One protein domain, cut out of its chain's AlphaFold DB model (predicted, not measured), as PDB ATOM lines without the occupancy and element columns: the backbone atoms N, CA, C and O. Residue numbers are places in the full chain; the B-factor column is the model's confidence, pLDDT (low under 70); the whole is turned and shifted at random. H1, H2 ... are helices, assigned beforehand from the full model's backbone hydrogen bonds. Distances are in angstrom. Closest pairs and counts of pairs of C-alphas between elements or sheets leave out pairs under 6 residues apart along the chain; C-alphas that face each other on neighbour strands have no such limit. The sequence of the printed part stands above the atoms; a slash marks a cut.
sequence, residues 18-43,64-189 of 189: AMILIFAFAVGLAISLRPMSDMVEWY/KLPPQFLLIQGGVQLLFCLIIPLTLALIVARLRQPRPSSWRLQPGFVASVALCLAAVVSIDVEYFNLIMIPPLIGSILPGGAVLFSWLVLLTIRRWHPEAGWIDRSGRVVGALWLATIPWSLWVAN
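This is residues 18 to 43 and 64 to 189 of the 189 residues of an uncharacterized protein of Singulisphaera sp. GP187 (UniProt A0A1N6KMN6). What is the shape? The longest helix, H2, stands between H1 on one side and three mutually packed helices, H3, H4 and H5; residues 34 to 43 of H1 stick out. How large is it? The printed part has 152 residues, 120 of them in five named helices, H1 to H5 in chain order, with no named strand; its class is all helix, and it is compact, with a radius of gyration of the C-alphas of 16.8 A and spans of 54 by 35 by 32 A.

Where is H2? H2, residues 67 to 95, runs 42.7 A from C-alpha 67 at (235.392, 424.627, 275.772). Where are the others? H1 is residues 18 to 43, 37.9 A; H3 107 to 127, 29.8 A; H4 135 to 155, 30.2 A; H5 165 to 187, 33.0 A, ending at C-alpha 187 (242.296, 413.640, 278.054).

What touches H2? Among them H1, with residues 20 to 32 alone, at a steep tilt of 42 degrees, closest C-alphas Gly 28 and Leu 82, 5.3 A. Are the backbones whole? Every O i to N i+4 pair is within hydrogen-bond range in H3; H1 has 20 of 22, H2 24 of 25, H4 15 of 17, H5 16 of 19.

Is there a cut? Residues 44 to 63 are not printed, a 21.7 A gap between C-alphas 43 and 64. Which link is long? H2 to H3, 11 residues; pLDDT is under 70 in 18 residues, among them 99 to 103.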
ATOM      1  N   ALA A  18     254.659 430.357 306.593       90.69
ATOM      2  CA  ALA A  18     253.623 430.993 305.786       90.69
ATOM      3  C   ALA A  18     254.226 431.982 304.777       90.69
ATOM      4  O   ALA A  18     253.858 431.959 303.606       90.69
ATOM      5  N   MET A  19     255.208 432.790 305.193       93.94
ATOM      6  CA  MET A  19     255.901 433.723 304.298       93.94
ATOM      7  C   MET A  19     256.629 433.009 303.152       93.94
ATOM      8  O   MET A  19     256.543 433.468 302.017       93.94
ATOM      9  N   ILE A  20     257.304 431.883 303.414       91.25
ATOM     10  CA  ILE A  20     257.976 431.087 302.369       91.25
ATOM     11  C   ILE A  20     256.945 430.540 301.375       91.25
ATOM     12  O   ILE A  20     257.154 430.640 300.169       91.25
ATOM     13  N   LEU A  21     255.824 429.997 301.861       89.94
ATOM     14  CA  LEU A  21     254.775 429.456 300.992       89.94
ATOM     15  C   LEU A  21     254.121 430.548 300.138       89.94
ATOM     16  O   LEU A  21     253.950 430.349 298.939       89.94
ATOM     17  N   ILE A  22     253.808 431.708 300.726       91.31
ATOM     18  CA  ILE A  22     253.249 432.861 300.002       91.31
ATOM     19  C   ILE A  22     254.243 433.367 298.957       91.31
ATOM     20  O   ILE A  22     253.859 433.604 297.814       91.31
ATOM     21  N   PHE A  23     255.520 433.504 299.323       91.56
ATOM     22  CA  PHE A  23     256.563 433.931 298.396       91.56
ATOM     23  C   PHE A  23     256.698 432.958 297.222       91.56
ATOM     24  O   PHE A  23     256.675 433.379 296.070       91.56
ATOM     25  N   ALA A  24     256.774 431.656 297.494       90.19
ATOM     26  CA  ALA A  24     256.869 430.644 296.451       90.19
ATOM     27  C   ALA A  24     255.627 430.606 295.555       90.19
ATOM     28  O   ALA A  24     255.755 430.493 294.339       90.19
ATOM     29  N   PHE A  25     254.436 430.761 296.134       87.12
ATOM     30  CA  PHE A  25     253.193 430.890 295.381       87.12
ATOM     31  C   PHE A  25     253.220 432.114 294.455       87.12
ATOM     32  O   PHE A  25     252.916 431.995 293.272       87.12
ATOM     33  N   ALA A  26     253.639 433.275 294.967       89.19
ATOM     34  CA  ALA A  26     253.743 434.506 294.188       89.19
ATOM     35  C   ALA A  26     254.774 434.389 293.055       89.19
ATOM     36  O   ALA A  26     254.487 434.781 291.927       89.19
ATOM     37  N   VAL A  27     255.946 433.804 293.330       85.94
ATOM     38  CA  VAL A  27     256.976 433.523 292.318       85.94
ATOM     39  C   VAL A  27     256.445 432.559 291.262       85.94
ATOM     40  O   VAL A  27     256.619 432.809 290.073       85.94
ATOM     41  N   GLY A  28     255.752 431.497 291.677       82.69
ATOM     42  CA  GLY A  28     255.090 430.568 290.769       82.69
ATOM     43  C   GLY A  28     254.133 431.269 289.831       82.69
ATOM     44  O   GLY A  28     254.269 431.176 288.615       82.69
ATOM     45  N   LEU A  29     253.213 432.046 290.394       82.06
ATOM     46  CA  LEU A  29     252.239 432.811 289.630       82.06
ATOM     47  C   LEU A  29     252.921 433.796 288.665       82.06
ATOM     48  O   LEU A  29     252.557 433.841 287.494       82.06
ATOM     49  N   ALA A  30     253.967 434.501 289.101       84.44
ATOM     50  CA  ALA A  30     254.732 435.413 288.249       84.44
ATOM     51  C   ALA A  30     255.423 434.695 287.073       84.44
ATOM     52  O   ALA A  30     255.306 435.143 285.933       84.44
ATOM     53  N   ILE A  31     256.085 433.558 287.322       78.31
ATOM     54  CA  ILE A  31     256.709 432.733 286.269       78.31
ATOM     55  C   ILE A  31     255.658 432.249 285.268       78.31
ATOM     56  O   ILE A  31     255.932 432.159 284.080       78.31
ATOM     57  N   SER A  32     254.447 431.971 285.735       73.38
ATOM     58  CA  SER A  32     253.364 431.401 284.924       73.38
ATOM     59  C   SER A  32     252.674 432.422 284.039       73.38
ATOM     60  O   SER A  32     252.221 432.096 282.944       73.38
ATOM     61  N   LEU A  33     252.600 433.665 284.510       77.88
ATOM     62  CA  LEU A  33     252.064 434.779 283.738       77.88
ATOM     63  C   LEU A  33     253.065 435.286 282.691       77.88
ATOM     64  O   LEU A  33     252.648 435.873 281.696       77.88
ATOM     65  N   ARG A  34     254.366 435.026 282.870       75.88
ATOM     66  CA  ARG A  34     255.409 435.489 281.950       75.88
ATOM     67  C   ARG A  34     255.290 434.918 280.524       75.88
ATOM     68  O   ARG A  34     255.320 435.706 279.592       75.88
ATOM     69  N   PRO A  35     255.068 433.612 280.287       68.88
ATOM     70  CA  PRO A  35     254.806 433.104 278.941       68.88
ATOM     71  C   PRO A  35     253.628 433.795 278.251       68.88
ATOM     72  O   PRO A  35     253.659 433.984 277.040       68.88
ATOM     73  N   MET A  36     252.603 434.204 279.012       66.12
ATOM     74  CA  MET A  36     251.489 434.973 278.456       66.12
ATOM     75  C   MET A  36     251.917 436.390 278.064       66.12
ATOM     76  O   MET A  36     251.530 436.841 276.988       66.12
ATOM     77  N   SER A  37     252.728 437.081 278.875       73.44
ATOM     78  CA  SER A  37     253.262 438.397 278.492       73.44
ATOM     79  C   SER A  37     254.215 438.305 277.302       73.44
ATOM     80  O   SER A  37     254.078 439.078 276.358       73.44
ATOM     81  N   ASP A  38     255.114 437.323 277.309       69.38
ATOM     82  CA  ASP A  38     256.135 437.134 276.279       69.38
ATOM     83  C   ASP A  38     255.484 436.720 274.945       69.38
ATOM     84  O   ASP A  38     255.896 437.198 273.890       69.38
ATOM     85  N   MET A  39     254.407 435.917 274.962       62.09
ATOM     86  CA  MET A  39     253.593 435.650 273.765       62.09
ATOM     87  C   MET A  39     252.947 436.920 273.207       62.09
ATOM     88  O   MET A  39     252.961 437.126 271.994       62.09
ATOM     89  N   VAL A  40     252.369 437.763 274.070       70.69
ATOM     90  CA  VAL A  40     251.719 439.015 273.649       70.69
ATOM     91  C   VAL A  40     252.741 439.981 273.043       70.69
ATOM     92  O   VAL A  40     252.476 440.573 271.995       70.69
ATOM     93  N   GLU A  41     253.917 440.110 273.660       73.56
ATOM     94  CA  GLU A  41     254.997 440.981 273.191       73.56
ATOM     95  C   GLU A  41     255.619 440.473 271.884       73.56
ATOM     96  O   GLU A  41     255.690 441.222 270.907       73.56
ATOM     97  N   TRP A  42     255.993 439.188 271.822       67.44
ATOM     98  CA  TRP A  42     256.548 438.569 270.613       67.44
ATOM     99  C   TRP A  42     255.589 438.694 269.427       67.44
ATOM    100  O   TRP A  42     256.002 439.008 268.310       67.44
ATOM    101  N   TYR A  43     254.287 438.540 269.676       59.38
ATOM    102  CA  TYR A  43     253.266 438.731 268.655       59.38
ATOM    103  C   TYR A  43     253.166 440.185 268.161       59.38
ATOM    104  O   TYR A  43     252.962 440.425 266.967       59.38
ATOM    105  N   LYS A  64     237.681 424.850 267.788       74.62
ATOM    106  CA  LYS A  64     237.941 423.453 267.398       74.62
ATOM    107  C   LYS A  64     238.088 422.537 268.607       74.62
ATOM    108  O   LYS A  64     237.770 421.356 268.509       74.62
ATOM    109  N   LEU A  65     238.570 423.070 269.723       67.19
ATOM    110  CA  LEU A  65     238.646 422.349 270.981       67.19
ATOM    111  C   LEU A  65     237.330 422.497 271.754       67.19
ATOM    112  O   LEU A  65     236.738 423.575 271.760       67.19
ATOM    113  N   PRO A  66     236.859 421.448 272.445       74.12
ATOM    114  CA  PRO A  66     235.742 421.592 273.365       74.12
ATOM    115  C   PRO A  66     236.073 422.689 274.394       74.12
ATOM    116  O   PRO A  66     237.179 422.675 274.937       74.12
ATOM    117  N   PRO A  67     235.146 423.601 274.747       69.31
ATOM    118  CA  PRO A  67     235.392 424.627 275.772       69.31
ATOM    119  C   PRO A  67     235.883 424.033 277.099       69.31
ATOM    120  O   PRO A  67     236.684 424.631 277.816       69.31
ATOM    121  N   GLN A  68     235.431 422.810 277.389       69.81
ATOM    122  CA  GLN A  68     235.870 422.008 278.523       69.81
ATOM    123  C   GLN A  68     237.379 421.740 278.467       69.81
ATOM    124  O   GLN A  68     238.052 421.954 279.465       69.81
ATOM    125  N   PHE A  69     237.929 421.365 277.307       67.56
ATOM    126  CA  PHE A  69     239.352 421.058 277.133       67.56
ATOM    127  C   PHE A  69     240.252 422.258 277.450       67.56
ATOM    128  O   PHE A  69     241.267 422.094 278.116       67.56
ATOM    129  N   LEU A  70     239.874 423.471 277.036       67.25
ATOM    130  CA  LEU A  70     240.663 424.680 277.313       67.25
ATOM    131  C   LEU A  70     240.658 425.051 278.797       67.25
ATOM    132  O   LEU A  70     241.708 425.368 279.355       67.25
ATOM    133  N   LEU A  71     239.488 424.992 279.444       69.06
ATOM    134  CA  LEU A  71     239.370 425.217 280.889       69.06
ATOM    135  C   LEU A  71     240.188 424.184 281.669       69.06
ATOM    136  O   LEU A  71     240.881 424.523 282.627       69.06
ATOM    137  N   ILE A  72     240.139 422.933 281.216       66.75
ATOM    138  CA  ILE A  72     240.875 421.802 281.772       66.75
ATOM    139  C   ILE A  72     242.383 422.002 281.614       66.75
ATOM    140  O   ILE A  72     243.104 421.966 282.609       66.75
ATOM    141  N   GLN A  73     242.874 422.239 280.398       70.25
ATOM    142  CA  GLN A  73     244.303 422.367 280.131       70.25
ATOM    143  C   GLN A  73     244.882 423.623 280.791       70.25
ATOM    144  O   GLN A  73     245.942 423.554 281.407       70.25
ATOM    145  N   GLY A  74     244.166 424.750 280.736       74.19
ATOM    146  CA  GLY A  74     244.553 425.968 281.445       74.19
ATOM    147  C   GLY A  74     244.605 425.757 282.959       74.19
ATOM    148  O   GLY A  74     245.568 426.168 283.604       74.19
ATOM    149  N   GLY A  75     243.621 425.048 283.522       76.00
ATOM    150  CA  GLY A  75     243.604 424.667 284.933       76.00
ATOM    151  C   GLY A  75     244.786 423.778 285.323       76.00
ATOM    152  O   GLY A  75     245.422 424.029 286.344       76.00
ATOM    153  N   VAL A  76     245.129 422.787 284.494       73.06
ATOM    154  CA  VAL A  76     246.307 421.929 284.698       73.06
ATOM    155  C   VAL A  76     247.593 422.744 284.631       73.06
ATOM    156  O   VAL A  76     248.417 422.636 285.531       73.06
ATOM    157  N   GLN A  77     247.755 423.593 283.616       75.88
ATOM    158  CA  GLN A  77     248.940 424.438 283.474       75.88
ATOM    159  C   GLN A  77     249.124 425.315 284.718       75.88
ATOM    160  O   GLN A  77     250.190 425.295 285.328       75.88
ATOM    161  N   LEU A  78     248.062 426.006 285.151       79.00
ATOM    162  CA  LEU A  78     248.057 426.814 286.373       79.00
ATOM    163  C   LEU A  78     248.379 425.975 287.614       79.00
ATOM    164  O   LEU A  78     249.133 426.415 288.478       79.00
ATOM    165  N   LEU A  79     247.854 424.754 287.699       81.06
ATOM    166  CA  LEU A  79     248.142 423.852 288.804       81.06
ATOM    167  C   LEU A  79     249.632 423.472 288.849       81.06
ATOM    168  O   LEU A  79     250.245 423.582 289.906       81.06
ATOM    169  N   PHE A  80     250.242 423.093 287.723       81.56
ATOM    170  CA  PHE A  80     251.677 422.771 287.634       81.56
ATOM    171  C   PHE A  80     252.540 423.950 288.091       81.56
ATOM    172  O   PHE A  80     253.408 423.826 288.958       81.56
ATOM    173  N   CYS A  81     252.229 425.108 287.530       82.00
ATOM    174  CA  CYS A  81     252.792 426.412 287.818       82.00
ATOM    175  C   CYS A  81     252.762 426.805 289.303       82.00
ATOM    176  O   CYS A  81     253.707 427.411 289.811       82.00
ATOM    177  N   LEU A  82     251.695 426.436 290.013       84.06
ATOM    178  CA  LEU A  82     251.556 426.677 291.447       84.06
ATOM    179  C   LEU A  82     252.244 425.603 292.288       84.06
ATOM    180  O   LEU A  82     252.862 425.920 293.307       84.06
ATOM    181  N   ILE A  83     252.145 424.333 291.888       86.38
ATOM    182  CA  ILE A  83     252.634 423.233 292.714       86.38
ATOM    183  C   ILE A  83     254.163 423.134 292.686       86.38
ATOM    184  O   ILE A  83     254.748 422.951 293.749       86.38
ATOM    185  N   ILE A  84     254.831 423.282 291.536       87.25
ATOM    186  CA  ILE A  84     256.303 423.177 291.440       87.25
ATOM    187  C   ILE A  84     257.033 424.078 292.463       87.25
ATOM    188  O   ILE A  84     257.843 423.571 293.248       87.25
ATOM    189  N   PRO A  85     256.764 425.395 292.527       88.25
ATOM    190  CA  PRO A  85     257.426 426.264 293.492       88.25
ATOM    191  C   PRO A  85     256.978 425.978 294.926       88.25
ATOM    192  O   PRO A  85     257.791 426.083 295.845       88.25
ATOM    193  N   LEU A  86     255.729 425.549 295.139       88.75
ATOM    194  CA  LEU A  86     255.266 425.102 296.454       88.75
ATOM    195  C   LEU A  86     256.055 423.876 296.939       88.75
ATOM    196  O   LEU A  86     256.416 423.796 298.112       88.75
ATOM    197  N   THR A  87     256.388 422.947 296.044       91.50
ATOM    198  CA  THR A  87     257.232 421.790 296.353       91.50
ATOM    199  C   THR A  87     258.631 422.217 296.787       91.50
ATOM    200  O   THR A  87     259.122 421.748 297.817       91.50
ATOM    201  N   LEU A  88     259.249 423.161 296.069       91.44
ATOM    202  CA  LEU A  88     260.536 423.741 296.467       91.44
ATOM    203  C   LEU A  88     260.439 424.441 297.830       91.44
ATOM    204  O   LEU A  88     261.302 424.255 298.689       91.44
ATOM    205  N   ALA A  89     259.358 425.182 298.071       92.25
ATOM    206  CA  ALA A  89     259.108 425.850 299.344       92.25
ATOM    207  C   ALA A  89     258.993 424.864 300.508       92.25
ATOM    208  O   ALA A  89     259.541 425.119 301.578       92.25
ATOM    209  N   LEU A  90     258.327 423.723 300.307       90.81
ATOM    210  CA  LEU A  90     258.215 422.672 301.320       90.81
ATOM    211  C   LEU A  90     259.571 422.028 301.629       90.81
ATOM    212  O   LEU A  90     259.859 421.751 302.797       90.81
ATOM    213  N   ILE A  91     260.430 421.844 300.620       91.81
ATOM    214  CA  ILE A  91     261.815 421.393 300.824       91.81
ATOM    215  C   ILE A  91     262.577 422.422 301.669       91.81
ATOM    216  O   ILE A  91     263.162 422.060 302.691       91.81
ATOM    217  N   VAL A  92     262.514 423.706 301.312       92.06
ATOM    218  CA  VAL A  92     263.189 424.788 302.053       92.06
ATOM    219  C   VAL A  92     262.664 424.903 303.489       92.06
ATOM    220  O   VAL A  92     263.454 424.954 304.435       92.06
ATOM    221  N   ALA A  93     261.343 424.877 303.684       89.88
ATOM    222  CA  ALA A  93     260.708 424.946 305.001       89.88
ATOM    223  C   ALA A  93     261.128 423.779 305.909       89.88
ATOM    224  O   ALA A  93     261.262 423.950 307.125       89.88
ATOM    225  N   ARG A  94     261.386 422.606 305.323       87.75
ATOM    226  CA  ARG A  94     261.888 421.427 306.034       87.75
ATOM    227  C   ARG A  94     263.372 421.525 306.391       87.75
ATOM    228  O   ARG A  94     263.776 421.014 307.431       87.75
ATOM    229  N   LEU A  95     264.182 422.172 305.553       89.62
ATOM    230  CA  LEU A  95     265.604 422.409 305.836       89.62
ATOM    231  C   LEU A  95     265.818 423.466 306.935       89.62
ATOM    232  O   LEU A  95     266.885 423.500 307.563       89.62
ATOM    233  N   ARG A  96     264.803 424.300 307.199       89.25
ATOM    234  CA  ARG A  96     264.792 425.295 308.277       89.25
ATOM    235  C   ARG A  96     264.683 424.628 309.657       89.25
ATOM    236  O   ARG A  96     263.916 423.690 309.851       89.25
ATOM    237  N   GLN A  97     265.453 425.129 310.625       80.25
ATOM    238  CA  GLN A  97     265.462 424.635 312.008       80.25
ATOM    239  C   GLN A  97     264.103 424.838 312.719       80.25
ATOM    240  O   GLN A  97     263.396 425.792 312.388       80.25
ATOM    241  N   PRO A  98     263.746 424.000 313.718       73.38
ATOM    242  CA  PRO A  98     264.514 422.870 314.255       73.38
ATOM    243  C   PRO A  98     264.541 421.689 313.278       73.38
ATOM    244  O   PRO A  98     263.503 421.247 312.786       73.38
ATOM    245  N   ARG A  99     265.749 421.197 312.967       68.94
ATOM    246  CA  ARG A  99     265.919 420.044 312.074       68.94
ATOM    247  C   ARG A  99     265.380 418.809 312.802       68.94
ATOM    248  O   ARG A  99     265.789 418.594 313.945       68.94
ATOM    249  N   PRO A 100     264.495 418.004 312.190       68.31
ATOM    250  CA  PRO A 100     264.057 416.763 312.811       68.31
ATOM    251  C   PRO A 100     265.291 415.906 313.113       68.31
ATOM    252  O   PRO A 100     266.141 415.698 312.248       68.31
ATOM    253  N   SER A 101     265.404 415.423 314.353       68.88
ATOM    254  CA  SER A 101     266.572 414.677 314.851       68.88
ATOM    255  C   SER A 101     266.805 413.346 314.131       68.88
ATOM    256  O   SER A 101     267.851 412.726 314.285       68.88
ATOM    257  N   SER A 102     265.846 412.908 313.313       69.38
ATOM    258  CA  SER A 102     265.984 411.731 312.478       69.38
ATOM    259  C   SER A 102     265.635 412.069 311.030       69.38
ATOM    260  O   SER A 102     264.517 412.479 310.722       69.38
ATOM    261  N   TRP A 103     266.591 411.843 310.125       68.19
ATOM    262  CA  TRP A 103     266.418 411.875 308.666       68.19
ATOM    263  C   TRP A 103     265.555 410.702 308.167       68.19
ATOM    264  O   TRP A 103     265.822 410.102 307.127       68.19
ATOM    265  N   ARG A 104     264.524 410.321 308.929       80.62
ATOM    266  CA  ARG A 104     263.593 409.271 308.525       80.62
ATOM    267  C   ARG A 104     262.941 409.679 307.208       80.62
ATOM    268  O   ARG A 104     262.613 410.847 306.987       80.62
ATOM    269  N   LEU A 105     262.768 408.686 306.343       87.06
ATOM    270  CA  LEU A 105     262.130 408.835 305.045       87.06
ATOM    271  C   LEU A 105     260.645 409.131 305.255       87.06
ATOM    272  O   LEU A 105     259.833 408.228 305.436       87.06
ATOM    273  N   GLN A 106     260.302 410.414 305.288       91.12
ATOM    274  CA  GLN A 106     258.918 410.843 305.403       91.12
ATOM    275  C   GLN A 106     258.293 410.944 304.013       91.12
ATOM    276  O   GLN A 106     258.904 411.531 303.111       91.12
ATOM    277  N   PRO A 107     257.080 410.408 303.828       93.06
ATOM    278  CA  PRO A 107     256.458 410.289 302.515       93.06
ATOM    279  C   PRO A 107     256.237 411.643 301.834       93.06
ATOM    280  O   PRO A 107     256.431 411.744 300.622       93.06
ATOM    281  N   GLY A 108     255.891 412.697 302.586       91.62
ATOM    282  CA  GLY A 108     255.687 414.029 302.015       91.62
ATOM    283  C   GLY A 108     256.974 414.663 301.479       91.62
ATOM    284  O   GLY A 108     256.960 415.337 300.449       91.62
ATOM    285  N   PHE A 109     258.109 414.413 302.132       92.38
ATOM    286  CA  PHE A 109     259.400 414.912 301.659       92.38
ATOM    287  C   PHE A 109     259.947 414.112 300.496       92.38
ATOM    288  O   PHE A 109     260.425 414.704 299.538       92.38
ATOM    289  N   VAL A 110     259.833 412.785 300.551       94.06
ATOM    290  CA  VAL A 110     260.239 411.923 299.439       94.06
ATOM    291  C   VAL A 110     259.436 412.260 298.182       94.06
ATOM    292  O   VAL A 110     260.042 412.412 297.128       94.06
ATOM    293  N   ALA A 111     258.123 412.495 298.301       93.19
ATOM    294  CA  ALA A 111     257.309 412.986 297.187       93.19
ATOM    295  C   ALA A 111     257.827 414.321 296.643       93.19
ATOM    296  O   ALA A 111     257.959 414.485 295.436       93.19
ATOM    297  N   SER A 112     258.157 415.262 297.533       93.06
ATOM    298  CA  SER A 112     258.645 416.582 297.129       93.06
ATOM    299  C   SER A 112     259.983 416.499 296.389       93.06
ATOM    300  O   SER A 112     260.150 417.111 295.339       93.06
ATOM    301  N   VAL A 113     260.925 415.699 296.898       92.88
ATOM    302  CA  VAL A 113     262.230 415.481 296.259       92.88
ATOM    303  C   VAL A 113     262.076 414.752 294.925       92.88
ATOM    304  O   VAL A 113     262.665 415.182 293.937       92.88
ATOM    305  N   ALA A 114     261.267 413.689 294.875       93.94
ATOM    306  CA  ALA A 114     260.996 412.947 293.645       93.94
ATOM    307  C   ALA A 114     260.403 413.856 292.564       93.94
ATOM    308  O   ALA A 114     260.813 413.783 291.409       93.94
ATOM    309  N   LEU A 115     259.496 414.756 292.949       92.88
ATOM    310  CA  LEU A 115     258.914 415.722 292.033       92.88
ATOM    311  C   LEU A 115     259.939 416.729 291.504       92.88
ATOM    312  O   LEU A 115     259.972 416.990 290.308       92.88
ATOM    313  N   CYS A 116     260.777 417.296 292.375       91.12
ATOM    314  CA  CYS A 116     261.815 418.229 291.941       91.12
ATOM    315  C   CYS A 116     262.805 417.556 290.986       91.12
ATOM    316  O   CYS A 116     263.162 418.152 289.977       91.12
ATOM    317  N   LEU A 117     263.199 416.311 291.265       91.44
ATOM    318  CA  LEU A 117     264.053 415.535 290.365       91.44
ATOM    319  C   LEU A 117     263.368 415.273 289.021       91.44
ATOM    320  O   LEU A 117     263.981 415.489 287.984       91.44
ATOM    321  N   ALA A 118     262.098 414.862 289.034       91.12
ATOM    322  CA  ALA A 118     261.306 414.682 287.820       91.12
ATOM    323  C   ALA A 118     261.232 415.969 286.985       91.12
ATOM    324  O   ALA A 118     261.487 415.928 285.788       91.12
ATOM    325  N   ALA A 119     260.952 417.108 287.622       87.19
ATOM    326  CA  ALA A 119     260.883 418.401 286.948       87.19
ATOM    327  C   ALA A 119     262.229 418.810 286.333       87.19
ATOM    328  O   ALA A 119     262.257 419.235 285.183       87.19
ATOM    329  N   VAL A 120     263.341 418.646 287.061       86.88
ATOM    330  CA  VAL A 120     264.690 418.943 286.543       86.88
ATOM    331  C   VAL A 120     265.017 418.053 285.345       86.88
ATOM    332  O   VAL A 120     265.398 418.570 284.302       86.88
ATOM    333  N   VAL A 121     264.782 416.740 285.449       86.81
ATOM    334  CA  VAL A 121     265.017 415.801 284.340       86.81
ATOM    335  C   VAL A 121     264.168 416.159 283.121       86.81
ATOM    336  O   VAL A 121     264.678 416.129 282.004       86.81
ATOM    337  N   SER A 122     262.894 416.517 283.306       82.44
ATOM    338  CA  SER A 122     262.034 416.952 282.200       82.44
ATOM    339  C   SER A 122     262.560 418.216 281.523       82.44
ATOM    340  O   SER A 122     262.645 418.240 280.298       82.44
ATOM    341  N   ILE A 123     262.950 419.225 282.309       81.25
ATOM    342  CA  ILE A 123     263.504 420.481 281.789       81.25
ATOM    343  C   ILE A 123     264.798 420.215 281.019       81.25
ATOM    344  O   ILE A 123     264.935 420.704 279.905       81.25
ATOM    345  N   ASP A 124     265.719 419.423 281.568       81.12
ATOM    346  CA  ASP A 124     267.000 419.139 280.919       81.12
ATOM    347  C   ASP A 124     266.805 418.371 279.604       81.12
ATOM    348  O   ASP A 124     267.374 418.741 278.577       81.12
ATOM    349  N   VAL A 125     265.976 417.322 279.595       84.69
ATOM    350  CA  VAL A 125     265.740 416.512 278.387       84.69
ATOM    351  C   VAL A 125     265.140 417.353 277.256       84.69
ATOM    352  O   VAL A 125     265.569 417.208 276.107       84.69
ATOM    353  N   GLU A 126     264.194 418.238 277.578       75.31
ATOM    354  CA  GLU A 126     263.566 419.140 276.610       75.31
ATOM    355  C   GLU A 126     264.527 420.257 276.169       75.31
ATOM    356  O   GLU A 126     264.707 420.482 274.973       75.31
ATOM    357  N   TYR A 127     265.221 420.899 277.113       78.38
ATOM    358  CA  TYR A 127     266.153 421.997 276.843       78.38
ATOM    359  C   TYR A 127     267.338 421.563 275.970       78.38
ATOM    360  O   TYR A 127     267.712 422.261 275.025       78.38
ATOM    361  N   PHE A 128     267.915 420.392 276.243       85.06
ATOM    362  CA  PHE A 128     269.033 419.853 275.463       85.06
ATOM    363  C   PHE A 128     268.590 419.143 274.173       85.06
ATOM    364  O   PHE A 128     269.446 418.630 273.453       85.06
ATOM    365  N   ASN A 129     267.285 419.118 273.858       83.81
ATOM    366  CA  ASN A 129     266.712 418.421 272.699       83.81
ATOM    367  C   ASN A 129     267.183 416.957 272.579       83.81
ATOM    368  O   ASN A 129     267.333 416.432 271.475       83.81
ATOM    369  N   LEU A 130     267.443 416.294 273.713       86.31
ATOM    370  CA  LEU A 130     267.966 414.925 273.714       86.31
ATOM    371  C   LEU A 130     266.906 413.946 273.213       86.31
ATOM    372  O   LEU A 130     267.209 413.025 272.458       86.31
ATOM    373  N   ILE A 131     265.663 414.141 273.662       88.56
ATOM    374  CA  ILE A 131     264.510 413.315 273.313       88.56
ATOM    375  C   ILE A 131     263.274 414.215 273.285       88.56
ATOM    376  O   ILE A 131     263.015 414.952 274.233       88.56
ATOM    377  N   MET A 132     262.469 414.114 272.227       84.31
ATOM    378  CA  MET A 132     261.132 414.703 272.212       84.31
ATOM    379  C   MET A 132     260.239 413.902 273.164       84.31
ATOM    380  O   MET A 132     259.844 412.780 272.849       84.31
ATOM    381  N   ILE A 133     259.935 414.463 274.335       79.50
ATOM    382  CA  ILE A 133     259.006 413.847 275.284       79.50
ATOM    383  C   ILE A 133     257.582 414.041 274.740       79.50
ATOM    384  O   ILE A 133     257.137 415.181 274.599       79.50
ATOM    385  N   PRO A 134     256.831 412.965 274.438       85.31
ATOM    386  CA  PRO A 134     255.428 413.093 274.068       85.31
ATOM    387  C   PRO A 134     254.651 413.830 275.173       85.31
ATOM    388  O   PRO A 134     254.856 413.511 276.347       85.31
ATOM    389  N   PRO A 135     253.716 414.745 274.847       79.38
ATOM    390  CA  PRO A 135     253.003 415.544 275.850       79.38
ATOM    391  C   PRO A 135     252.346 414.712 276.960       79.38
ATOM    392  O   PRO A 135     252.423 415.072 278.133       79.38
ATOM    393  N   LEU A 136     251.777 413.553 276.602       83.38
ATOM    394  CA  LEU A 136     251.202 412.606 277.558       83.38
ATOM    395  C   LEU A 136     252.242 412.071 278.553       83.38
ATOM    396  O   LEU A 136     251.948 411.939 279.735       83.38
ATOM    397  N   ILE A 137     253.462 411.772 278.094       86.88
ATOM    398  CA  ILE A 137     254.544 411.314 278.976       86.88
ATOM    399  C   ILE A 137     254.965 412.454 279.906       86.88
ATOM    400  O   ILE A 137     255.093 412.236 281.109       86.88
ATOM    401  N   GLY A 138     255.110 413.673 279.381       86.00
ATOM    402  CA  GLY A 138     255.448 414.850 280.184       86.00
ATOM    403  C   GLY A 138     254.445 415.118 281.312       86.00
ATOM    404  O   GLY A 138     254.849 415.435 282.430       86.00
ATOM    405  N   SER A 139     253.146 414.922 281.065       84.06
ATOM    406  CA  SER A 139     252.104 415.187 282.065       84.06
ATOM    407  C   SER A 139     251.970 414.099 283.140       84.06
ATOM    408  O   SER A 139     251.619 414.413 284.283       84.06
ATOM    409  N   ILE A 140     252.267 412.833 282.816       90.56
ATOM    410  CA  ILE A 140     252.214 411.719 283.783       90.56
ATOM    411  C   ILE A 140     253.508 411.559 284.583       90.56
ATOM    412  O   ILE A 140     253.467 411.011 285.683       90.56
ATOM    413  N   LEU A 141     254.651 412.008 284.055       92.00
ATOM    414  CA  LEU A 141     255.972 411.727 284.624       92.00
ATOM    415  C   LEU A 141     256.136 412.215 286.079       92.00
ATOM    416  O   LEU A 141     256.589 411.414 286.901       92.00
ATOM    417  N   PRO A 142     255.711 413.434 286.469       91.38
ATOM    418  CA  PRO A 142     255.805 413.872 287.863       91.38
ATOM    419  C   PRO A 142     254.941 413.028 288.813       91.38
ATOM    420  O   PRO A 142     255.402 412.621 289.881       91.38
ATOM    421  N   GLY A 143     253.710 412.699 288.406       92.81
ATOM    422  CA  GLY A 143     252.830 411.804 289.158       92.81
ATOM    423  C   GLY A 143     253.414 410.395 289.275       92.81
ATOM    424  O   GLY A 143     253.427 409.814 290.359       92.81
ATOM    425  N   GLY A 144     253.964 409.862 288.183       95.44
ATOM    426  CA  GLY A 144     254.636 408.565 288.147       95.44
ATOM    427  C   GLY A 144     255.850 408.506 289.075       95.44
ATOM    428  O   GLY A 144     256.019 407.522 289.794       95.44
ATOM    429  N   ALA A 145     256.650 409.575 289.136       95.56
ATOM    430  CA  ALA A 145     257.779 409.680 290.059       95.56
ATOM    431  C   ALA A 145     257.324 409.656 291.528       95.56
ATOM    432  O   ALA A 145     257.904 408.932 292.345       95.56
ATOM    433  N   VAL A 146     256.253 410.386 291.866       96.00
ATOM    434  CA  VAL A 146     255.652 410.343 293.209       96.00
ATOM    435  C   VAL A 146     255.145 408.936 293.526       96.00
ATOM    436  O   VAL A 146     255.516 408.388 294.568       96.00
ATOM    437  N   LEU A 147     254.368 408.327 292.622       97.25
ATOM    438  CA  LEU A 147     253.823 406.977 292.782       97.25
ATOM    439  C   LEU A 147     254.935 405.961 293.037       97.25
ATOM    440  O   LEU A 147     254.883 405.217 294.015       97.25
ATOM    441  N   PHE A 148     255.960 405.970 292.186       97.12
ATOM    442  CA  PHE A 148     257.111 405.086 292.300       97.12
ATOM    443  C   PHE A 148     257.815 405.266 293.646       97.12
ATOM    444  O   PHE A 148     258.068 404.289 294.349       97.12
ATOM    445  N   SER A 149     258.063 406.512 294.059       96.25
ATOM    446  CA  SER A 149     258.712 406.801 295.340       96.25
ATOM    447  C   SER A 149     257.901 406.287 296.540       96.25
ATOM    448  O   SER A 149     258.461 405.713 297.476       96.25
ATOM    449  N   TRP A 150     256.573 406.421 296.497       97.31
ATOM    450  CA  TRP A 150     255.670 405.926 297.533       97.31
ATOM    451  C   TRP A 150     255.622 404.404 297.578       97.31
ATOM    452  O   TRP A 150     255.697 403.832 298.666       97.31
ATOM    453  N   LEU A 151     255.571 403.749 296.417       97.31
ATOM    454  CA  LEU A 151     255.657 402.295 296.320       97.31
ATOM    455  C   LEU A 151     256.971 401.786 296.912       97.31
ATOM    456  O   LEU A 151     256.936 400.905 297.763       97.31
ATOM    457  N   VAL A 152     258.108 402.400 296.568       96.44
ATOM    458  CA  VAL A 152     259.414 402.043 297.147       96.44
ATOM    459  C   VAL A 152     259.393 402.163 298.672       96.44
ATOM    460  O   VAL A 152     259.821 401.230 299.352       96.44
ATOM    461  N   LEU A 153     258.860 403.259 299.229       95.06
ATOM    462  CA  LEU A 153     258.744 403.438 300.684       95.06
ATOM    463  C   LEU A 153     257.871 402.375 301.359       95.06
ATOM    464  O   LEU A 153     258.213 401.911 302.454       95.06
ATOM    465  N   LEU A 154     256.758 402.002 300.722       96.12
ATOM    466  CA  LEU A 154     255.871 400.939 301.193       96.12
ATOM    467  C   LEU A 154     256.579 399.580 301.151       96.12
ATOM    468  O   LEU A 154     256.548 398.851 302.144       96.12
ATOM    469  N   THR A 155     257.285 399.269 300.060       97.19
ATOM    470  CA  THR A 155     258.029 398.014 299.883       97.19
ATOM    471  C   THR A 155     259.119 397.847 300.936       97.19
ATOM    472  O   THR A 155     259.214 396.790 301.559       97.19
ATOM    473  N   ILE A 156     259.902 398.894 301.210       96.69
ATOM    474  CA  ILE A 156     260.953 398.848 302.242       96.69
ATOM    475  C   ILE A 156     260.404 399.018 303.670       96.69
ATOM    476  O   ILE A 156     261.187 399.072 304.619       96.69
ATOM    477  N   ARG A 157     259.076 399.134 303.835       93.75
ATOM    478  CA  ARG A 157     258.374 399.370 305.111       93.75
ATOM    479  C   ARG A 157     258.918 400.565 305.906       93.75
ATOM    480  O   ARG A 157     258.879 400.566 307.133       93.75
ATOM    481  N   ARG A 158     259.409 401.603 305.219       92.75
ATOM    482  CA  ARG A 158     259.916 402.844 305.847       92.75
ATOM    483  C   ARG A 158     258.922 404.000 305.774       92.75
ATOM    484  O   ARG A 158     259.309 405.151 305.954       92.75
ATOM    485  N   TRP A 159     257.648 403.707 305.528       92.62
ATOM    486  CA  TRP A 159     256.577 404.698 305.541       92.62
ATOM    487  C   TRP A 159     256.293 405.167 306.977       92.62
ATOM    488  O   TRP A 159     255.461 404.600 307.685       92.62
ATOM    489  N   HIS A 160     256.999 406.206 307.419       91.19
ATOM    490  CA  HIS A 160     256.810 406.818 308.735       91.19
ATOM    491  C   HIS A 160     256.203 408.217 308.585       91.19
ATOM    492  O   HIS A 160     256.951 409.190 308.461       91.19
ATOM    493  N   PRO A 161     254.863 408.341 308.565       89.88
ATOM    494  CA  PRO A 161     254.215 409.638 308.457       89.88
ATOM    495  C   PRO A 161     254.492 410.450 309.722       89.88
ATOM    496  O   PRO A 161     254.356 409.948 310.839       89.88
ATOM    497  N   GLU A 162     254.869 411.713 309.548       87.50
ATOM    498  CA  GLU A 162     255.015 412.639 310.667       87.50
ATOM    499  C   GLU A 162     253.678 413.347 310.908       87.50
ATOM    500  O   GLU A 162     252.953 413.696 309.972       87.50
ATOM    501  N   ALA A 163     253.332 413.586 312.174       87.00
ATOM    502  CA  ALA A 163     252.110 414.310 312.517       87.00
ATOM    503  C   ALA A 163     252.166 415.804 312.135       87.00
ATOM    504  O   ALA A 163     251.120 416.456 312.144       87.00
ATOM    505  N   GLY A 164     253.348 416.331 311.794       88.81
ATOM    506  CA  GLY A 164     253.585 417.728 311.446       88.81
ATOM    507  C   GLY A 164     252.908 418.173 310.148       88.81
ATOM    508  O   GLY A 164     252.649 417.385 309.237       88.81
ATOM    509  N   TRP A 165     252.637 419.476 310.054       91.94
ATOM    510  CA  TRP A 165     251.958 420.065 308.899       91.94
ATOM    511  C   TRP A 165     252.776 419.927 307.602       91.94
ATOM    512  O   TRP A 165     252.186 419.698 306.554       91.94
ATOM    513  N   ILE A 166     254.114 419.967 307.674       91.12
ATOM    514  CA  ILE A 166     255.009 419.867 306.503       91.12
ATOM    515  C   ILE A 166     254.828 418.530 305.777       91.12
ATOM    516  O   ILE A 166     254.672 418.505 304.557       91.12
ATOM    517  N   ASP A 167     254.822 417.411 306.510       92.31
ATOM    518  CA  ASP A 167     254.631 416.085 305.908       92.31
ATOM    519  C   ASP A 167     253.219 415.927 305.330       92.31
ATOM    520  O   ASP A 167     253.053 415.364 304.247       92.31
ATOM    521  N   ARG A 168     252.198 416.472 306.006       94.06
ATOM    522  CA  ARG A 168     250.823 416.490 305.483       94.06
ATOM    523  C   ARG A 168     250.734 417.292 304.186       94.06
ATOM    524  O   ARG A 168     250.188 416.782 303.214       94.06
ATOM    525  N   SER A 169     251.308 418.493 304.142       93.38
ATOM    526  CA  SER A 169     251.345 419.328 302.937       93.38
ATOM    527  C   SER A 169     252.083 418.633 301.792       93.38
ATOM    528  O   SER A 169     251.561 418.590 300.684       93.38
ATOM    529  N   GLY A 170     253.236 418.011 302.059       93.44
ATOM    530  CA  GLY A 170     253.967 417.235 301.051       93.44
ATOM    531  C   GLY A 170     253.168 416.039 300.520       93.44
ATOM    532  O   GLY A 170     253.192 415.768 299.321       93.44
ATOM    533  N   ARG A 171     252.405 415.350 301.379       95.69
ATOM    534  CA  ARG A 171     251.499 414.268 300.958       95.69
ATOM    535  C   ARG A 171     250.325 414.770 300.122       95.69
ATOM    536  O   ARG A 171     249.987 414.119 299.142       95.69
ATOM    537  N   VAL A 172     249.731 415.909 300.480       95.06
ATOM    538  CA  VAL A 172     248.659 416.544 299.691       95.06
ATOM    539  C   VAL A 172     249.184 416.934 298.314       95.06
ATOM    540  O   VAL A 172     248.570 416.582 297.314       95.06
ATOM    541  N   VAL A 173     250.350 417.579 298.254       92.31
ATOM    542  CA  VAL A 173     251.021 417.909 296.990       92.31
ATOM    543  C   VAL A 173     251.279 416.648 296.166       92.31
ATOM    544  O   VAL A 173     250.905 416.601 294.998       92.31
ATOM    545  N   GLY A 174     251.838 415.597 296.772       93.88
ATOM    546  CA  GLY A 174     252.040 414.315 296.096       93.88
ATOM    547  C   GLY A 174     250.737 413.700 295.572       93.88
ATOM    548  O   GLY A 174     250.690 413.244 294.435       93.88
ATOM    549  N   ALA A 175     249.656 413.740 296.352       95.25
ATOM    550  CA  ALA A 175     248.351 413.232 295.934       95.25
ATOM    551  C   ALA A 175     247.748 414.035 294.769       95.25
ATOM    552  O   ALA A 175     247.173 413.437 293.862       95.25
ATOM    553  N   LEU A 176     247.917 415.364 294.755       92.06
ATOM    554  CA  LEU A 176     247.508 416.203 293.624       92.06
ATOM    555  C   LEU A 176     248.234 415.787 292.340       92.06
ATOM    556  O   LEU A 176     247.604 415.686 291.294       92.06
ATOM    557  N   TRP A 177     249.524 415.459 292.431       91.56
ATOM    558  CA  TRP A 177     250.288 414.927 291.302       91.56
ATOM    559  C   TRP A 177     249.869 413.525 290.872       91.56
ATOM    560  O   TRP A 177     249.885 413.218 289.688       91.56
ATOM    561  N   LEU A 178     249.449 412.662 291.794       94.44
ATOM    562  CA  LEU A 178     248.881 411.367 291.409       94.44
ATOM    563  C   LEU A 178     247.564 411.529 290.652       94.44
ATOM    564  O   LEU A 178     247.315 410.786 289.705       94.44
ATOM    565  N   ALA A 179     246.745 412.511 291.033       91.94
ATOM    566  CA  ALA A 179     245.484 412.798 290.360       91.94
ATOM    567  C   ALA A 179     245.677 413.271 288.907       91.94
ATOM    568  O   ALA A 179     244.776 413.080 288.088       91.94
ATOM    569  N   THR A 180     246.849 413.812 288.545       87.56
ATOM    570  CA  THR A 180     247.128 414.202 287.153       87.56
ATOM    571  C   THR A 180     247.310 413.002 286.221       87.56
ATOM    572  O   THR A 180     247.130 413.161 285.015       87.56
ATOM    573  N   ILE A 181     247.615 411.803 286.736       91.81
ATOM    574  CA  ILE A 181     247.788 410.590 285.919       91.81
ATOM    575  C   ILE A 181     246.468 410.165 285.257       91.81
ATOM    576  O   ILE A 181     246.400 410.199 284.026       91.81
ATOM    577  N   PRO A 182     245.407 409.785 286.006       92.88
ATOM    578  CA  PRO A 182     244.147 409.376 285.391       92.88
ATOM    579  C   PRO A 182     243.535 410.511 284.569       92.88
ATOM    580  O   PRO A 182     242.936 410.255 283.530       92.88
ATOM    581  N   TRP A 183     243.746 411.761 284.989       86.19
ATOM    582  CA  TRP A 183     243.336 412.935 284.230       86.19
ATOM    583  C   TRP A 183     243.998 413.001 282.852       86.19
ATOM    584  O   TRP A 183     243.312 413.131 281.843       86.19
ATOM    585  N   SER A 184     245.323 412.862 282.797       84.75
ATOM    586  CA  SER A 184     246.075 412.893 281.540       84.75
ATOM    587  C   SER A 184     245.680 411.746 280.613       84.75
ATOM    588  O   SER A 184     245.565 411.945 279.408       84.75
ATOM    589  N   LEU A 185     245.438 410.557 281.172       88.50
ATOM    590  CA  LEU A 185     244.974 409.402 280.405       88.50
ATOM    591  C   LEU A 185     243.572 409.629 279.837       88.50
ATOM    592  O   LEU A 185     243.326 409.284 278.689       88.50
ATOM    593  N   TRP A 186     242.665 410.222 280.613       86.88
ATOM    594  CA  TRP A 186     241.319 410.536 280.138       86.88
ATOM    595  C   TRP A 186     241.334 411.562 279.001       86.88
ATOM    596  O   TRP A 186     240.654 411.356 278.008       86.88
ATOM    597  N   VAL A 187     242.153 412.613 279.105       78.19
ATOM    598  CA  VAL A 187     242.296 413.640 278.054       78.19
ATOM    599  C   VAL A 187     242.911 413.084 276.761       78.19
ATOM    600  O   VAL A 187     242.694 413.645 275.689       78.19
ATOM    601  N   ALA A 188     243.699 412.012 276.850       80.19
ATOM    602  CA  ALA A 188     244.371 411.406 275.703       80.19
ATOM    603  C   ALA A 188     243.510 410.405 274.911       80.19
ATOM    604  O   ALA A 188     243.945 409.991 273.835       80.19
ATOM    605  N   ASN A 189     242.348 410.001 275.436       83.25
ATOM    606  CA  ASN A 189     241.399 409.098 274.771       83.25
ATOM    607  C   ASN A 189     240.234 409.881 274.160       83.25
ATOM    608  O   ASN A 189     239.782 409.473 273.068       83.25
TER     609      ASN A 189